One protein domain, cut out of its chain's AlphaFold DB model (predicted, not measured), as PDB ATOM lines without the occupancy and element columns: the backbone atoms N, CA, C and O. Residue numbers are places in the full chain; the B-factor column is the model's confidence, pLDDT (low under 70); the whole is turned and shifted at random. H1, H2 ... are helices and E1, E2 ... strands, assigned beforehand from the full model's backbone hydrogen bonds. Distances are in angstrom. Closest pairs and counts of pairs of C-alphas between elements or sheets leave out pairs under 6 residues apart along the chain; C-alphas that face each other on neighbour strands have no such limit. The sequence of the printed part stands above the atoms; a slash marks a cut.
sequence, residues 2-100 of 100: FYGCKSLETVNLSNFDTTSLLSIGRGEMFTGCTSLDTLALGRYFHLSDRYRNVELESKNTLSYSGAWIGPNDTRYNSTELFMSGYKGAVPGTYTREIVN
ATOM      1  N   PHE A   2     -15.817 -58.886 -13.717       94.50
ATOM      2  CA  PHE A   2     -14.807 -58.833 -14.781       94.50
ATOM      3  C   PHE A   2     -13.437 -59.356 -14.326       94.50
ATOM      4  O   PHE A   2     -12.404 -58.940 -14.838       94.50
ATOM      5  N   TYR A   3     -13.416 -60.264 -13.349       94.56
ATOM      6  CA  TYR A   3     -12.173 -60.808 -12.806       94.56
ATOM      7  C   TYR A   3     -11.301 -61.404 -13.923       94.56
ATOM      8  O   TYR A   3     -11.753 -62.263 -14.681       94.56
ATOM      9  N   GLY A   4     -10.055 -60.944 -14.024       96.44
ATOM     10  CA  GLY A   4      -9.069 -61.431 -14.986       96.44
ATOM     11  C   GLY A   4      -9.281 -60.980 -16.434       96.44
ATOM     12  O   GLY A   4      -8.579 -61.471 -17.321       96.44
ATOM     13  N   CYS A   5     -10.209 -60.058 -16.717       97.50
ATOM     14  CA  CYS A   5     -10.442 -59.555 -18.072       97.50
ATOM     15  C   CYS A   5      -9.331 -58.580 -18.511       97.50
ATOM     16  O   CYS A   5      -9.524 -57.366 -18.544       97.50
ATOM     17  N   LYS A   6      -8.161 -59.116 -18.881       97.00
ATOM     18  CA  LYS A   6      -6.951 -58.340 -19.223       97.00
ATOM     19  C   LYS A   6      -7.083 -57.446 -20.457       97.00
ATOM     20  O   LYS A   6      -6.351 -56.471 -20.551       97.00
ATOM     21  N   SER A   7      -7.985 -57.760 -21.385       97.94
ATOM     22  CA  SER A   7      -8.226 -56.976 -22.613       97.94
ATOM     23  C   SER A   7      -9.410 -56.009 -22.498       97.94
ATOM     24  O   SER A   7      -9.808 -55.409 -23.488       97.94
ATOM     25  N   LEU A   8     -10.026 -55.897 -21.320       97.94
ATOM     26  CA  LEU A   8     -11.182 -55.033 -21.119       97.94
ATOM     27  C   LEU A   8     -10.723 -53.589 -20.926       97.94
ATOM     28  O   LEU A   8     -10.143 -53.271 -19.896       97.94
ATOM     29  N   GLU A   9     -10.991 -52.732 -21.907       98.12
ATOM     30  CA  GLU A   9     -10.553 -51.328 -21.896       98.12
ATOM     31  C   GLU A   9     -11.619 -50.366 -21.365       98.12
ATOM     32  O   GLU A   9     -11.304 -49.359 -20.730       98.12
ATOM     33  N   THR A  10     -12.893 -50.678 -21.620       98.56
ATOM     34  CA  THR A  10     -14.039 -49.826 -21.282       98.56
ATOM     35  C   THR A  10     -15.180 -50.660 -20.718       98.56
ATOM     36  O   THR A  10     -15.525 -51.704 -21.271       98.56
ATOM     37  N   VAL A  11     -15.819 -50.171 -19.652       97.81
ATOM     38  CA  VAL A  11     -17.056 -50.757 -19.114       97.81
ATOM     39  C   VAL A  11     -18.080 -49.667 -18.826       97.81
ATOM     40  O   VAL A  11     -17.766 -48.632 -18.239       97.81
ATOM     41  N   ASN A  12     -19.334 -49.928 -19.195       98.19
ATOM     42  CA  ASN A  12     -20.469 -49.089 -18.833       98.19
ATOM     43  C   ASN A  12     -21.321 -49.754 -17.742       98.19
ATOM     44  O   ASN A  12     -21.971 -50.767 -17.986       98.19
ATOM     45  N   LEU A  13     -21.333 -49.147 -16.556       95.94
ATOM     46  CA  LEU A  13     -22.106 -49.546 -15.377       95.94
ATOM     47  C   LEU A  13     -23.094 -48.455 -14.932       95.94
ATOM     48  O   LEU A  13     -23.596 -48.484 -13.811       95.94
ATOM     49  N   SER A  14     -23.392 -47.486 -15.804       96.94
ATOM     50  CA  SER A  14     -24.222 -46.316 -15.476       96.94
ATOM     51  C   SER A  14     -25.642 -46.650 -15.009       96.94
ATOM     52  O   SER A  14     -26.220 -45.900 -14.225       96.94
ATOM     53  N   ASN A  15     -26.179 -47.792 -15.438       95.62
ATOM     54  CA  ASN A  15     -27.534 -48.238 -15.108       95.62
ATOM     55  C   ASN A  15     -27.585 -49.291 -13.988       95.62
ATOM     56  O   ASN A  15     -28.651 -49.831 -13.708       95.62
ATOM     57  N   PHE A  16     -26.452 -49.615 -13.360       91.62
ATOM     58  CA  PHE A  16     -26.409 -50.612 -12.293       91.62
ATOM     59  C   PHE A  16     -26.694 -49.960 -10.938       91.62
ATOM     60  O   PHE A  16     -26.001 -49.028 -10.527       91.62
ATOM     61  N   ASP A  17     -27.675 -50.506 -10.219       91.00
ATOM     62  CA  ASP A  17     -27.888 -50.226  -8.802       91.00
ATOM     63  C   ASP A  17     -27.166 -51.285  -7.965       91.00
ATOM     64  O   ASP A  17     -27.443 -52.481  -8.043       91.00
ATOM     65  N   THR A  18     -26.194 -50.832  -7.179       85.44
ATOM     66  CA  THR A  18     -25.403 -51.677  -6.276       85.44
ATOM     67  C   THR A  18     -25.564 -51.274  -4.815       85.44
ATOM     68  O   THR A  18     -24.834 -51.774  -3.962       85.44
ATOM     69  N   THR A  19     -26.514 -50.384  -4.512       83.06
ATOM     70  CA  THR A  19     -26.717 -49.831  -3.166       83.06
ATOM     71  C   THR A  19     -27.247 -50.861  -2.165       83.06
ATOM     72  O   THR A  19     -26.987 -50.741  -0.970       83.06
ATOM     73  N   SER A  20     -27.945 -51.894  -2.647       77.12
ATOM     74  CA  SER A  20     -28.596 -52.936  -1.839       77.12
ATOM     75  C   SER A  20     -27.832 -54.266  -1.776       77.12
ATOM     76  O   SER A  20     -28.187 -55.144  -0.989       77.12
ATOM     77  N   LEU A  21     -26.775 -54.439  -2.578       68.38
ATOM     78  CA  LEU A  21     -26.018 -55.689  -2.630       68.38
ATOM     79  C   LEU A  21     -25.075 -55.804  -1.425       68.38
ATOM     80  O   LEU A  21     -24.114 -55.045  -1.287       68.38
ATOM     81  N   LEU A  22     -25.330 -56.798  -0.568       58.81
ATOM     82  CA  LEU A  22     -24.456 -57.166   0.546       58.81
ATOM     83  C   LEU A  22     -23.107 -57.659   0.002       58.81
ATOM     84  O   LEU A  22     -23.030 -58.778  -0.482       58.81
ATOM     85  N   SER A  23     -22.087 -56.795   0.083       59.22
ATOM     86  CA  SER A  23     -20.611 -56.934   0.031       59.22
ATOM     87  C   SER A  23     -19.924 -58.158  -0.620       59.22
ATOM     88  O   SER A  23     -18.851 -58.006  -1.209       59.22
ATOM     89  N   ILE A  24     -20.461 -59.374  -0.530       53.41
ATOM     90  CA  ILE A  24     -19.814 -60.633  -0.912       53.41
ATOM     91  C   ILE A  24     -19.558 -60.646  -2.434       53.41
ATOM     92  O   ILE A  24     -20.477 -60.559  -3.240       53.41
ATOM     93  N   GLY A  25     -18.282 -60.690  -2.834       66.25
ATOM     94  CA  GLY A  25     -17.837 -60.767  -4.240       66.25
ATOM     95  C   GLY A  25     -17.651 -59.453  -5.026       66.25
ATOM     96  O   GLY A  25     -17.164 -59.498  -6.152       66.25
ATOM     97  N   ARG A  26     -17.982 -58.272  -4.476       77.38
ATOM     98  CA  ARG A  26     -17.821 -56.988  -5.202       77.38
ATOM     99  C   ARG A  26     -16.391 -56.447  -5.257       77.38
ATOM    100  O   ARG A  26     -16.051 -55.786  -6.230       77.38
ATOM    101  N   GLY A  27     -15.573 -56.709  -4.240       83.31
ATOM    102  CA  GLY A  27     -14.203 -56.190  -4.185       83.31
ATOM    103  C   GLY A  27     -13.367 -56.674  -5.361       83.31
ATOM    104  O   GLY A  27     -12.718 -55.876  -6.000       83.31
ATOM    105  N   GLU A  28     -13.517 -57.926  -5.780       90.38
ATOM    106  CA  GLU A  28     -12.729 -58.478  -6.887       90.38
ATOM    107  C   GLU A  28     -13.355 -58.196  -8.267       90.38
ATOM    108  O   GLU A  28     -13.165 -58.945  -9.227       90.38
ATOM    109  N   MET A  29     -14.196 -57.157  -8.384       92.19
ATOM    110  CA  MET A  29     -14.963 -56.918  -9.609       92.19
ATOM    111  C   MET A  29     -14.062 -56.715 -10.826       92.19
ATOM    112  O   MET A  29     -14.427 -57.238 -11.883       92.19
ATOM    113  N   PHE A  30     -12.949 -55.994 -10.663       96.56
ATOM    114  CA  PHE A  30     -11.992 -55.673 -11.721       96.56
ATOM    115  C   PHE A  30     -10.570 -56.161 -11.424       96.56
ATOM    116  O   PHE A  30      -9.643 -55.771 -12.128       96.56
ATOM    117  N   THR A  31     -10.372 -57.019 -10.419       95.56
ATOM    118  CA  THR A  31      -9.061 -57.634 -10.168       95.56
ATOM    119  C   THR A  31      -8.608 -58.374 -11.428       95.56
ATOM    120  O   THR A  31      -9.328 -59.217 -11.960       95.56
ATOM    121  N   GLY A  32      -7.425 -58.048 -11.935       96.62
ATOM    122  CA  GLY A  32      -6.846 -58.560 -13.174       96.62
ATOM    123  C   GLY A  32      -7.225 -57.791 -14.447       96.62
ATOM    124  O   GLY A  32      -6.815 -58.209 -15.533       96.62
ATOM    125  N   CYS A  33      -7.983 -56.691 -14.363       97.31
ATOM    126  CA  CYS A  33      -8.356 -55.844 -15.505       97.31
ATOM    127  C   CYS A  33      -7.275 -54.804 -15.836       97.31
ATOM    128  O   CYS A  33      -7.504 -53.596 -15.800       97.31
ATOM    129  N   THR A  34      -6.087 -55.266 -16.215       95.75
ATOM    130  CA  THR A  34      -4.904 -54.403 -16.390       95.75
ATOM    131  C   THR A  34      -5.006 -53.372 -17.522       95.75
ATOM    132  O   THR A  34      -4.268 -52.388 -17.510       95.75
ATOM    133  N   SER A  35      -5.897 -53.576 -18.498       96.88
ATOM    134  CA  SER A  35      -6.111 -52.635 -19.614       96.88
ATOM    135  C   SER A  35      -7.295 -51.690 -19.401       96.88
ATOM    136  O   SER A  35      -7.563 -50.871 -20.272       96.88
ATOM    137  N   LEU A  36      -8.001 -51.779 -18.268       98.00
ATOM    138  CA  LEU A  36      -9.201 -50.980 -18.026       98.00
ATOM    139  C   LEU A  36      -8.842 -49.517 -17.768       98.00
ATOM    140  O   LEU A  36      -8.275 -49.166 -16.723       98.00
ATOM    141  N   ASP A  37      -9.235 -48.674 -18.718       98.06
ATOM    142  CA  ASP A  37      -8.920 -47.249 -18.734       98.06
ATOM    143  C   ASP A  37     -10.166 -46.365 -18.661       98.06
ATOM    144  O   ASP A  37     -10.040 -45.202 -18.289       98.06
ATOM    145  N   THR A  38     -11.358 -46.894 -18.965       98.62
ATOM    146  CA  THR A  38     -12.610 -46.122 -18.946       98.62
ATOM    147  C   THR A  38     -13.741 -46.831 -18.200       98.62
ATOM    148  O   THR A  38     -14.070 -47.990 -18.461       98.62
ATOM    149  N   LEU A  39     -14.393 -46.095 -17.297       98.25
ATOM    150  CA  LEU A  39     -15.549 -46.531 -16.519       98.25
ATOM    151  C   LEU A  39     -16.677 -45.500 -16.616       98.25
ATOM    152  O   LEU A  39     -16.534 -44.373 -16.155       98.25
ATOM    153  N   ALA A  40     -17.827 -45.892 -17.164       98.50
ATOM    154  CA  ALA A  40     -19.054 -45.099 -17.076       98.50
ATOM    155  C   ALA A  40     -19.874 -45.542 -15.860       98.50
ATOM    156  O   ALA A  40     -20.282 -46.700 -15.775       98.50
ATOM    157  N   LEU A  41     -20.112 -44.630 -14.917       97.88
ATOM    158  CA  LEU A  41     -20.694 -44.931 -13.611       97.88
ATOM    159  C   LEU A  41     -21.964 -44.123 -13.340       97.88
ATOM    160  O   LEU A  41     -22.118 -42.981 -13.771       97.88
ATOM    161  N   GLY A  42     -22.885 -44.753 -12.613       97.25
ATOM    162  CA  GLY A  42     -24.200 -44.211 -12.288       97.25
ATOM    163  C   GLY A  42     -24.307 -43.746 -10.844       97.25
ATOM    164  O   GLY A  42     -23.482 -44.099  -9.998       97.25
ATOM    165  N   ARG A  43     -25.376 -43.003 -10.542       96.19
ATOM    166  CA  ARG A  43     -25.676 -42.505  -9.187       96.19
ATOM    167  C   ARG A  43     -25.828 -43.621  -8.154       96.19
ATOM    168  O   ARG A  43     -25.485 -43.432  -6.998       96.19
ATOM    169  N   TYR A  44     -26.340 -44.770  -8.572       93.94
ATOM    170  CA  TYR A  44     -26.593 -45.912  -7.694       93.94
ATOM    171  C   TYR A  44     -25.446 -46.934  -7.707       93.94
ATOM    172  O   TYR A  44     -25.557 -48.038  -7.169       93.94
ATOM    173  N   PHE A  45     -24.311 -46.562  -8.302       93.00
ATOM    174  CA  PHE A  45     -23.112 -47.379  -8.303       93.00
ATOM    175  C   PHE A  45     -22.125 -46.878  -7.247       93.00
ATOM    176  O   PHE A  45     -21.720 -45.719  -7.275       93.00
ATOM    177  N   HIS A  46     -21.709 -47.740  -6.318       92.00
ATOM    178  CA  HIS A  46     -20.688 -47.395  -5.323       92.00
ATOM    179  C   HIS A  46     -19.420 -48.209  -5.571       92.00
ATOM    180  O   HIS A  46     -19.484 -49.435  -5.567       92.00
ATOM    181  N   LEU A  47     -18.260 -47.567  -5.737       92.50
ATOM    182  CA  LEU A  47     -16.977 -48.272  -5.893       92.50
ATOM    183  C   LEU A  47     -16.366 -48.723  -4.555       92.50
ATOM    184  O   LEU A  47     -15.315 -49.353  -4.528       92.50
ATOM    185  N   SER A  48     -17.047 -48.468  -3.442       91.25
ATOM    186  CA  SER A  48     -16.665 -48.930  -2.109       91.25
ATOM    187  C   SER A  48     -17.892 -49.142  -1.227       91.25
ATOM    188  O   SER A  48     -18.971 -48.600  -1.482       91.25
ATOM    189  N   ASP A  49     -17.732 -49.946  -0.183       86.38
ATOM    190  CA  ASP A  49     -18.688 -50.084   0.913       86.38
ATOM    191  C   ASP A  49     -17.999 -49.814   2.267       86.38
ATOM    192  O   ASP A  49     -16.885 -49.294   2.324       86.38
ATOM    193  N   ARG A  50     -18.680 -50.104   3.384       84.69
ATOM    194  CA  ARG A  50     -18.129 -49.894   4.738       84.69
ATOM    195  C   ARG A  50     -16.974 -50.836   5.103       84.69
ATOM    196  O   ARG A  50     -16.346 -50.625   6.133       84.69
ATOM    197  N   TYR A  51     -16.766 -51.904   4.341       85.62
ATOM    198  CA  TYR A  51     -15.796 -52.957   4.628       85.62
ATOM    199  C   TYR A  51     -14.602 -52.904   3.680       85.62
ATOM    200  O   TYR A  51     -13.493 -53.215   4.106       85.62
ATOM    201  N   ARG A  52     -14.813 -52.544   2.409       88.81
ATOM    202  CA  ARG A  52     -13.757 -52.568   1.393       88.81
ATOM    203  C   ARG A  52     -14.064 -51.719   0.163       88.81
ATOM    204  O   ARG A  52     -15.208 -51.362  -0.117       88.81
ATOM    205  N   ASN A  53     -13.015 -51.482  -0.615       92.50
ATOM    206  CA  ASN A  53     -13.102 -50.911  -1.951       92.50
ATOM    207  C   ASN A  53     -13.260 -52.019  -3.001       92.50
ATOM    208  O   ASN A  53     -12.896 -53.174  -2.771       92.50
ATOM    209  N   VAL A  54     -13.787 -51.649  -4.164       93.31
ATOM    210  CA  VAL A  54     -13.585 -52.412  -5.391       93.31
ATOM    211  C   VAL A  54     -12.111 -52.310  -5.774       93.31
ATOM    212  O   VAL A  54     -11.542 -51.222  -5.828       93.31
ATOM    213  N   GLU A  55     -11.492 -53.455  -6.008       95.31
ATOM    214  CA  GLU A  55     -10.119 -53.593  -6.453       95.31
ATOM    215  C   GLU A  55     -10.038 -53.337  -7.955       95.31
ATOM    216  O   GLU A  55     -10.775 -53.912  -8.762       95.31
ATOM    217  N   LEU A  56      -9.107 -52.457  -8.302       96.19
ATOM    218  CA  LEU A  56      -8.611 -52.234  -9.646       96.19
ATOM    219  C   LEU A  56      -7.145 -51.838  -9.518       96.19
ATOM    220  O   LEU A  56      -6.796 -51.007  -8.677       96.19
ATOM    221  N   GLU A  57      -6.290 -52.414 -10.354       94.69
ATOM    222  CA  GLU A  57      -4.866 -52.128 -10.320       94.69
ATOM    223  C   GLU A  57      -4.578 -50.649 -10.600       94.69
ATOM    224  O   GLU A  57      -5.178 -50.005 -11.470       94.69
ATOM    225  N   SER A  58      -3.599 -50.097  -9.886       96.00
ATOM    226  CA  SER A  58      -3.019 -48.810 -10.252       96.00
ATOM    227  C   SER A  58      -2.299 -48.921 -11.598       96.00
ATOM    228  O   SER A  58      -1.621 -49.913 -11.858       96.00
ATOM    229  N   LYS A  59      -2.378 -47.873 -12.415       95.06
ATOM    230  CA  LYS A  59      -1.662 -47.766 -13.691       95.06
ATOM    231  C   LYS A  59      -0.946 -46.421 -13.713       95.06
ATOM    232  O   LYS A  59      -1.538 -45.411 -14.071       95.06
ATOM    233  N   ASN A  60       0.280 -46.411 -13.206       92.75
ATOM    234  CA  ASN A  60       1.133 -45.234 -12.988       92.75
ATOM    235  C   ASN A  60       2.495 -45.368 -13.697       92.75
ATOM    236  O   ASN A  60       3.460 -44.684 -13.365       92.75
ATOM    237  N   THR A  61       2.584 -46.283 -14.660       90.44
ATOM    238  CA  THR A  61       3.699 -46.376 -15.601       90.44
ATOM    239  C   THR A  61       3.456 -45.411 -16.751       90.44
ATOM    240  O   THR A  61       2.324 -45.341 -17.234       90.44
ATOM    241  N   LEU A  62       4.500 -44.732 -17.237       87.50
ATOM    242  CA  LEU A  62       4.430 -43.931 -18.468       87.50
ATOM    243  C   LEU A  62       3.698 -44.711 -19.579       87.50
ATOM    244  O   LEU A  62       4.007 -45.879 -19.811       87.50
ATOM    245  N   SER A  63       2.698 -44.140 -20.251       93.81
ATOM    246  CA  SER A  63       2.236 -42.735 -20.266       93.81
ATOM    247  C   SER A  63       1.097 -42.387 -19.283       93.81
ATOM    248  O   SER A  63       0.337 -41.471 -19.550       93.81
ATOM    249  N   TYR A  64       0.903 -43.093 -18.168       97.06
ATOM    250  CA  TYR A  64      -0.210 -42.838 -17.236       97.06
ATOM    251  C   TYR A  64       0.255 -42.157 -15.951       97.06
ATOM    252  O   TYR A  64       1.220 -42.595 -15.326       97.06
ATOM    253  N   SER A  65      -0.484 -41.142 -15.492       97.06
ATOM    254  CA  SER A  65      -0.215 -40.502 -14.193       97.06
ATOM    255  C   SER A  65      -0.754 -41.304 -13.000       97.06
ATOM    256  O   SER A  65      -0.382 -41.055 -11.856       97.06
ATOM    257  N   GLY A  66      -1.663 -42.253 -13.253       97.19
ATOM    258  CA  GLY A  66      -2.430 -42.966 -12.230       97.19
ATOM    259  C   GLY A  66      -3.733 -42.280 -11.814       97.19
ATOM    260  O   GLY A  66      -4.540 -42.915 -11.123       97.19
ATOM    261  N   ALA A  67      -3.963 -41.038 -12.250       98.12
ATOM    262  CA  ALA A  67      -5.176 -40.290 -11.953       98.12
ATOM    263  C   ALA A  67      -6.364 -40.720 -12.826       98.12
ATOM    264  O   ALA A  67      -6.201 -41.274 -13.914       98.12
ATOM    265  N   TRP A  68      -7.567 -40.425 -12.338       98.38
ATOM    266  CA  TRP A  68      -8.827 -40.576 -13.061       98.38
ATOM    267  C   TRP A  68      -9.503 -39.218 -13.202       98.38
ATOM    268  O   TRP A  68      -9.673 -38.502 -12.208       98.38
ATOM    269  N   ILE A  69      -9.901 -38.886 -14.428       98.19
ATOM    270  CA  ILE A  69     -10.608 -37.655 -14.779       98.19
ATOM    271  C   ILE A  69     -12.056 -38.008 -15.081       98.19
ATOM    272  O   ILE A  69     -12.317 -38.939 -15.839       98.19
ATOM    273  N   GLY A  70     -12.985 -37.288 -14.466       97.88
ATOM    274  CA  GLY A  70     -14.420 -37.459 -14.646       97.88
ATOM    275  C   GLY A  70     -15.124 -36.169 -15.060       97.88
ATOM    276  O   GLY A  70     -14.476 -35.160 -15.344       97.88
ATOM    277  N   PRO A  71     -16.465 -36.172 -15.071       98.00
ATOM    278  CA  PRO A  71     -17.261 -34.998 -15.414       98.00
ATOM    279  C   PRO A  71     -17.046 -33.835 -14.435       98.00
ATOM    280  O   PRO A  71     -16.658 -34.047 -13.285       98.00
ATOM    281  N   ASN A  72     -17.391 -32.616 -14.859       96.38
ATOM    282  CA  ASN A  72     -17.364 -31.402 -14.026       96.38
ATOM    283  C   ASN A  72     -16.004 -31.163 -13.346       96.38
ATOM    284  O   ASN A  72     -15.955 -30.902 -12.146       96.38
ATOM    285  N   ASP A  73     -14.914 -31.342 -14.095       94.12
ATOM    286  CA  ASP A  73     -13.534 -31.213 -13.606       94.12
ATOM    287  C   ASP A  73     -13.209 -32.116 -12.399       94.12
ATOM    288  O   ASP A  73     -12.255 -31.882 -11.653       94.12
ATOM    289  N   THR A  74     -13.991 -33.187 -12.200       97.19
ATOM    290  CA  THR A  74     -13.742 -34.152 -11.129       97.19
ATOM    291  C   THR A  74     -12.425 -34.862 -11.396       97.19
ATOM    292  O   THR A  74     -12.224 -35.449 -12.460       97.19
ATOM    293  N   ARG A  75     -11.550 -34.883 -10.391       97.81
ATOM    294  CA  ARG A  75     -10.258 -35.555 -10.471       97.81
ATOM    295  C   ARG A  75      -9.974 -36.371  -9.223       97.81
ATOM    296  O   ARG A  75     -10.051 -35.868  -8.105       97.81
ATOM    297  N   TYR A  76      -9.555 -37.613  -9.431       98.19
ATOM    298  CA  TYR A  76      -8.986 -38.469  -8.398       98.19
ATOM    299  C   TYR A  76      -7.507 -38.689  -8.703       98.19
ATOM    300  O   TYR A  76      -7.168 -39.194  -9.767       98.19
ATOM    301  N   ASN A  77      -6.617 -38.325  -7.775       97.94
ATOM    302  CA  ASN A  77      -5.161 -38.388  -7.987       97.94
ATOM    303  C   ASN A  77      -4.602 -39.817  -8.119       97.94
ATOM    304  O   ASN A  77      -3.437 -39.985  -8.462       97.94
ATOM    305  N   SER A  78      -5.392 -40.843  -7.807       97.81
ATOM    306  CA  SER A  78      -4.977 -42.240  -7.899       97.81
ATOM    307  C   SER A  78      -6.180 -43.158  -8.093       97.81
ATOM    308  O   SER A  78      -7.326 -42.778  -7.832       97.81
ATOM    309  N   THR A  79      -5.916 -44.400  -8.501       97.56
ATOM    310  CA  THR A  79      -6.952 -45.446  -8.561       97.56
ATOM    311  C   THR A  79      -7.537 -45.729  -7.175       97.56
ATOM    312  O   THR A  79      -8.743 -45.899  -7.049       97.56
ATOM    313  N   GLU A  80      -6.729 -45.675  -6.115       96.88
ATOM    314  CA  GLU A  80      -7.211 -45.869  -4.744       96.88
ATOM    315  C   GLU A  80      -8.168 -44.759  -4.287       96.88
ATOM    316  O   GLU A  80      -9.223 -45.044  -3.714       96.88
ATOM    317  N   LEU A  81      -7.859 -43.496  -4.602       97.44
ATOM    318  CA  LEU A  81      -8.753 -42.374  -4.311       97.44
ATOM    319  C   LEU A  81     -10.042 -42.449  -5.128       97.44
ATOM    320  O   LEU A  81     -11.107 -42.112  -4.620       97.44
ATOM    321  N   PHE A  82      -9.963 -42.917  -6.374       97.62
ATOM    322  CA  PHE A  82     -11.149 -43.120  -7.197       97.62
ATOM    323  C   PHE A  82     -12.063 -44.207  -6.618       97.62
ATOM    324  O   PHE A  82     -13.250 -43.958  -6.401       97.62
ATOM    325  N   MET A  83     -11.510 -45.379  -6.289       95.94
ATOM    326  CA  MET A  83     -12.285 -46.517  -5.781       95.94
ATOM    327  C   MET A  83     -12.887 -46.250  -4.397       95.94
ATOM    328  O   MET A  83     -14.053 -46.557  -4.144       95.94
ATOM    329  N   SER A  84     -12.131 -45.616  -3.500       95.12
ATOM    330  CA  SER A  84     -12.638 -45.232  -2.175       95.12
ATOM    331  C   SER A  84     -13.595 -44.031  -2.219       95.12
ATOM    332  O   SER A  84     -14.507 -43.934  -1.391       95.12
ATOM    333  N   GLY A  85     -13.410 -43.120  -3.180       94.62
ATOM    334  CA  GLY A  85     -14.102 -41.835  -3.235       94.62
ATOM    335  C   GLY A  85     -15.396 -41.820  -4.049       94.62
ATOM    336  O   GLY A  85     -16.299 -41.044  -3.730       94.62
ATOM    337  N   TYR A  86     -15.534 -42.652  -5.085       95.31
ATOM    338  CA  TYR A  86     -16.746 -42.656  -5.904       95.31
ATOM    339  C   TYR A  86     -17.887 -43.437  -5.238       95.31
ATOM    340  O   TYR A  86     -17.897 -44.669  -5.166       95.31
ATOM    341  N   LYS A  87     -18.903 -42.694  -4.792       91.81
ATOM    342  CA  LYS A  87     -20.134 -43.219  -4.179       91.81
ATOM    343  C   LYS A  87     -21.380 -42.616  -4.833       91.81
ATOM    344  O   LYS A  87     -22.300 -42.187  -4.150       91.81
ATOM    345  N   GLY A  88     -21.359 -42.493  -6.164       92.12
ATOM    346  CA  GLY A  88     -22.506 -42.007  -6.939       92.12
ATOM    347  C   GLY A  88     -22.706 -40.487  -6.988       92.12
ATOM    348  O   GLY A  88     -23.717 -40.028  -7.519       92.12
ATOM    349  N   ALA A  89     -21.766 -39.697  -6.454       88.62
ATOM    350  CA  ALA A  89     -21.909 -38.242  -6.330       88.62
ATOM    351  C   ALA A  89     -21.961 -37.508  -7.685       88.62
ATOM    352  O   ALA A  89     -22.799 -36.627  -7.868       88.62
ATOM    353  N   VAL A  90     -21.102 -37.890  -8.641       96.31
ATOM    354  CA  VAL A  90     -21.027 -37.279  -9.981       96.31
ATOM    355  C   VAL A  90     -21.105 -38.380 -11.048       96.31
ATOM    356  O   VAL A  90     -20.079 -38.896 -11.475       96.31
ATOM    357  N   PRO A  91     -22.312 -38.800 -11.466       97.44
ATOM    358  CA  PRO A  91     -22.456 -39.811 -12.510       97.44
ATOM    359  C   PRO A  91     -21.830 -39.359 -13.831       97.44
ATOM    360  O   PRO A  91     -21.943 -38.193 -14.209       97.44
ATOM    361  N   GLY A  92     -21.231 -40.296 -14.560       98.19
ATOM    362  CA  GLY A  92     -20.674 -40.066 -15.889       98.19
ATOM    363  C   GLY A  92     -19.457 -40.936 -16.180       98.19
ATOM    364  O   GLY A  92     -19.239 -41.962 -15.531       98.19
ATOM    365  N   THR A  93     -18.696 -40.541 -17.197       98.50
ATOM    366  CA  THR A  93     -17.535 -41.294 -17.678       98.50
ATOM    367  C   THR A  93     -16.266 -40.812 -16.996       98.50
ATOM    368  O   THR A  93     -15.950 -39.625 -17.040       98.50
ATOM    369  N   TYR A  94     -15.545 -41.754 -16.400       98.62
ATOM    370  CA  TYR A  94     -14.229 -41.565 -15.818       98.62
ATOM    371  C   TYR A  94     -13.191 -42.271 -16.681       98.62
ATOM    372  O   TYR A  94     -13.358 -43.451 -16.998       98.62
ATOM    373  N   THR A  95     -12.114 -41.573 -17.021       98.38
ATOM    374  CA  THR A  95     -11.023 -42.103 -17.844       98.38
ATOM    375  C   THR A  95      -9.689 -41.873 -17.149       98.38
ATOM    376  O   THR A  95      -9.498 -40.851 -16.480       98.38
ATOM    377  N   ARG A  96      -8.758 -42.820 -17.277       97.94
ATOM    378  CA  ARG A  96      -7.391 -42.629 -16.787       97.94
ATOM    379  C   ARG A  96      -6.712 -41.463 -17.498       97.94
ATOM    380  O   ARG A  96      -6.797 -41.321 -18.714       97.94
ATOM    381  N   GLU A  97      -6.002 -40.654 -16.727       97.94
ATOM    382  CA  GLU A  97      -5.195 -39.562 -17.259       97.94
ATOM    383  C   GLU A  97      -3.942 -40.117 -17.948       97.94
ATOM    384  O   GLU A  97      -3.144 -40.844 -17.342       97.94
ATOM    385  N   ILE A  98      -3.779 -39.745 -19.219       95.94
ATOM    386  CA  ILE A  98      -2.589 -40.018 -20.022       95.94
ATOM    387  C   ILE A  98      -1.749 -38.739 -20.057       95.94
ATOM    388  O   ILE A  98      -2.244 -37.667 -20.400       95.94
ATOM    389  N   VAL A  99      -0.481 -38.864 -19.686       93.38
ATOM    390  CA  VAL A  99       0.536 -37.816 -19.699       93.38
ATOM    391  C   VAL A  99       1.549 -38.103 -20.806       93.38
ATOM    392  O   VAL A  99       1.987 -39.241 -20.974       93.38
ATOM    393  N   ASN A 100       1.888 -37.065 -21.572       77.44
ATOM    394  CA  ASN A 100       2.898 -37.125 -22.632       77.44
ATOM    395  C   ASN A 100       4.303 -36.882 -22.084       77.44
ATOM    396  O   ASN A 100       4.424 -36.065 -21.143       77.44
TER     397      ASN A 100
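This is residues 2 to 100 of the 100 residues of an uncharacterized protein of Enterococcus termitis (UniProt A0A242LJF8). Little of this domain is regular structure: a small twisted sheet has short helix H1 and much of two long loops, residues 14 to 37 and 42 to 63, over one face. The 99 printed residues run E1, E2, E3, H1, E4; the mixed sheet's order is E1 E2 E4 E3. The class is mixed, with 28 residues in named elements. The whole is compact, radius of gyration of the C-alphas 12.6 A, spanning 41 by 31 by 22 A.

E4, residues 92 to 98, is 18.6 A long, ending at C-alpha 98 (-2.589, -40.018, -20.022). E2 is 38 to 41, E3 64 to 69, H1 79 to 85. E1, 10 to 13, begins at C-alpha 10 (-14.039, -49.826, -21.282).

E2 is antiparallel to E4 (N 39 to O 94, 2.9 A) and parallel to E1 (N 13 to O 40, 2.8 A). E4 is antiparallel to E3 (N 69 to O 95, 2.9 A). H1 is over E3, height 9.5 A; their closest C-alphas, Gly 66 and Thr 79, are 6.3 A apart. Every O i to N i+4 pair in H1 is within hydrogen-bond range.

The C-alphas farthest apart, Leu 22 and Asn 100, are 41.1 A apart. The printed part has no cut. Links E1 to E2 and E2 to E3 are long. Residues 21 to 25 have pLDDT under 70.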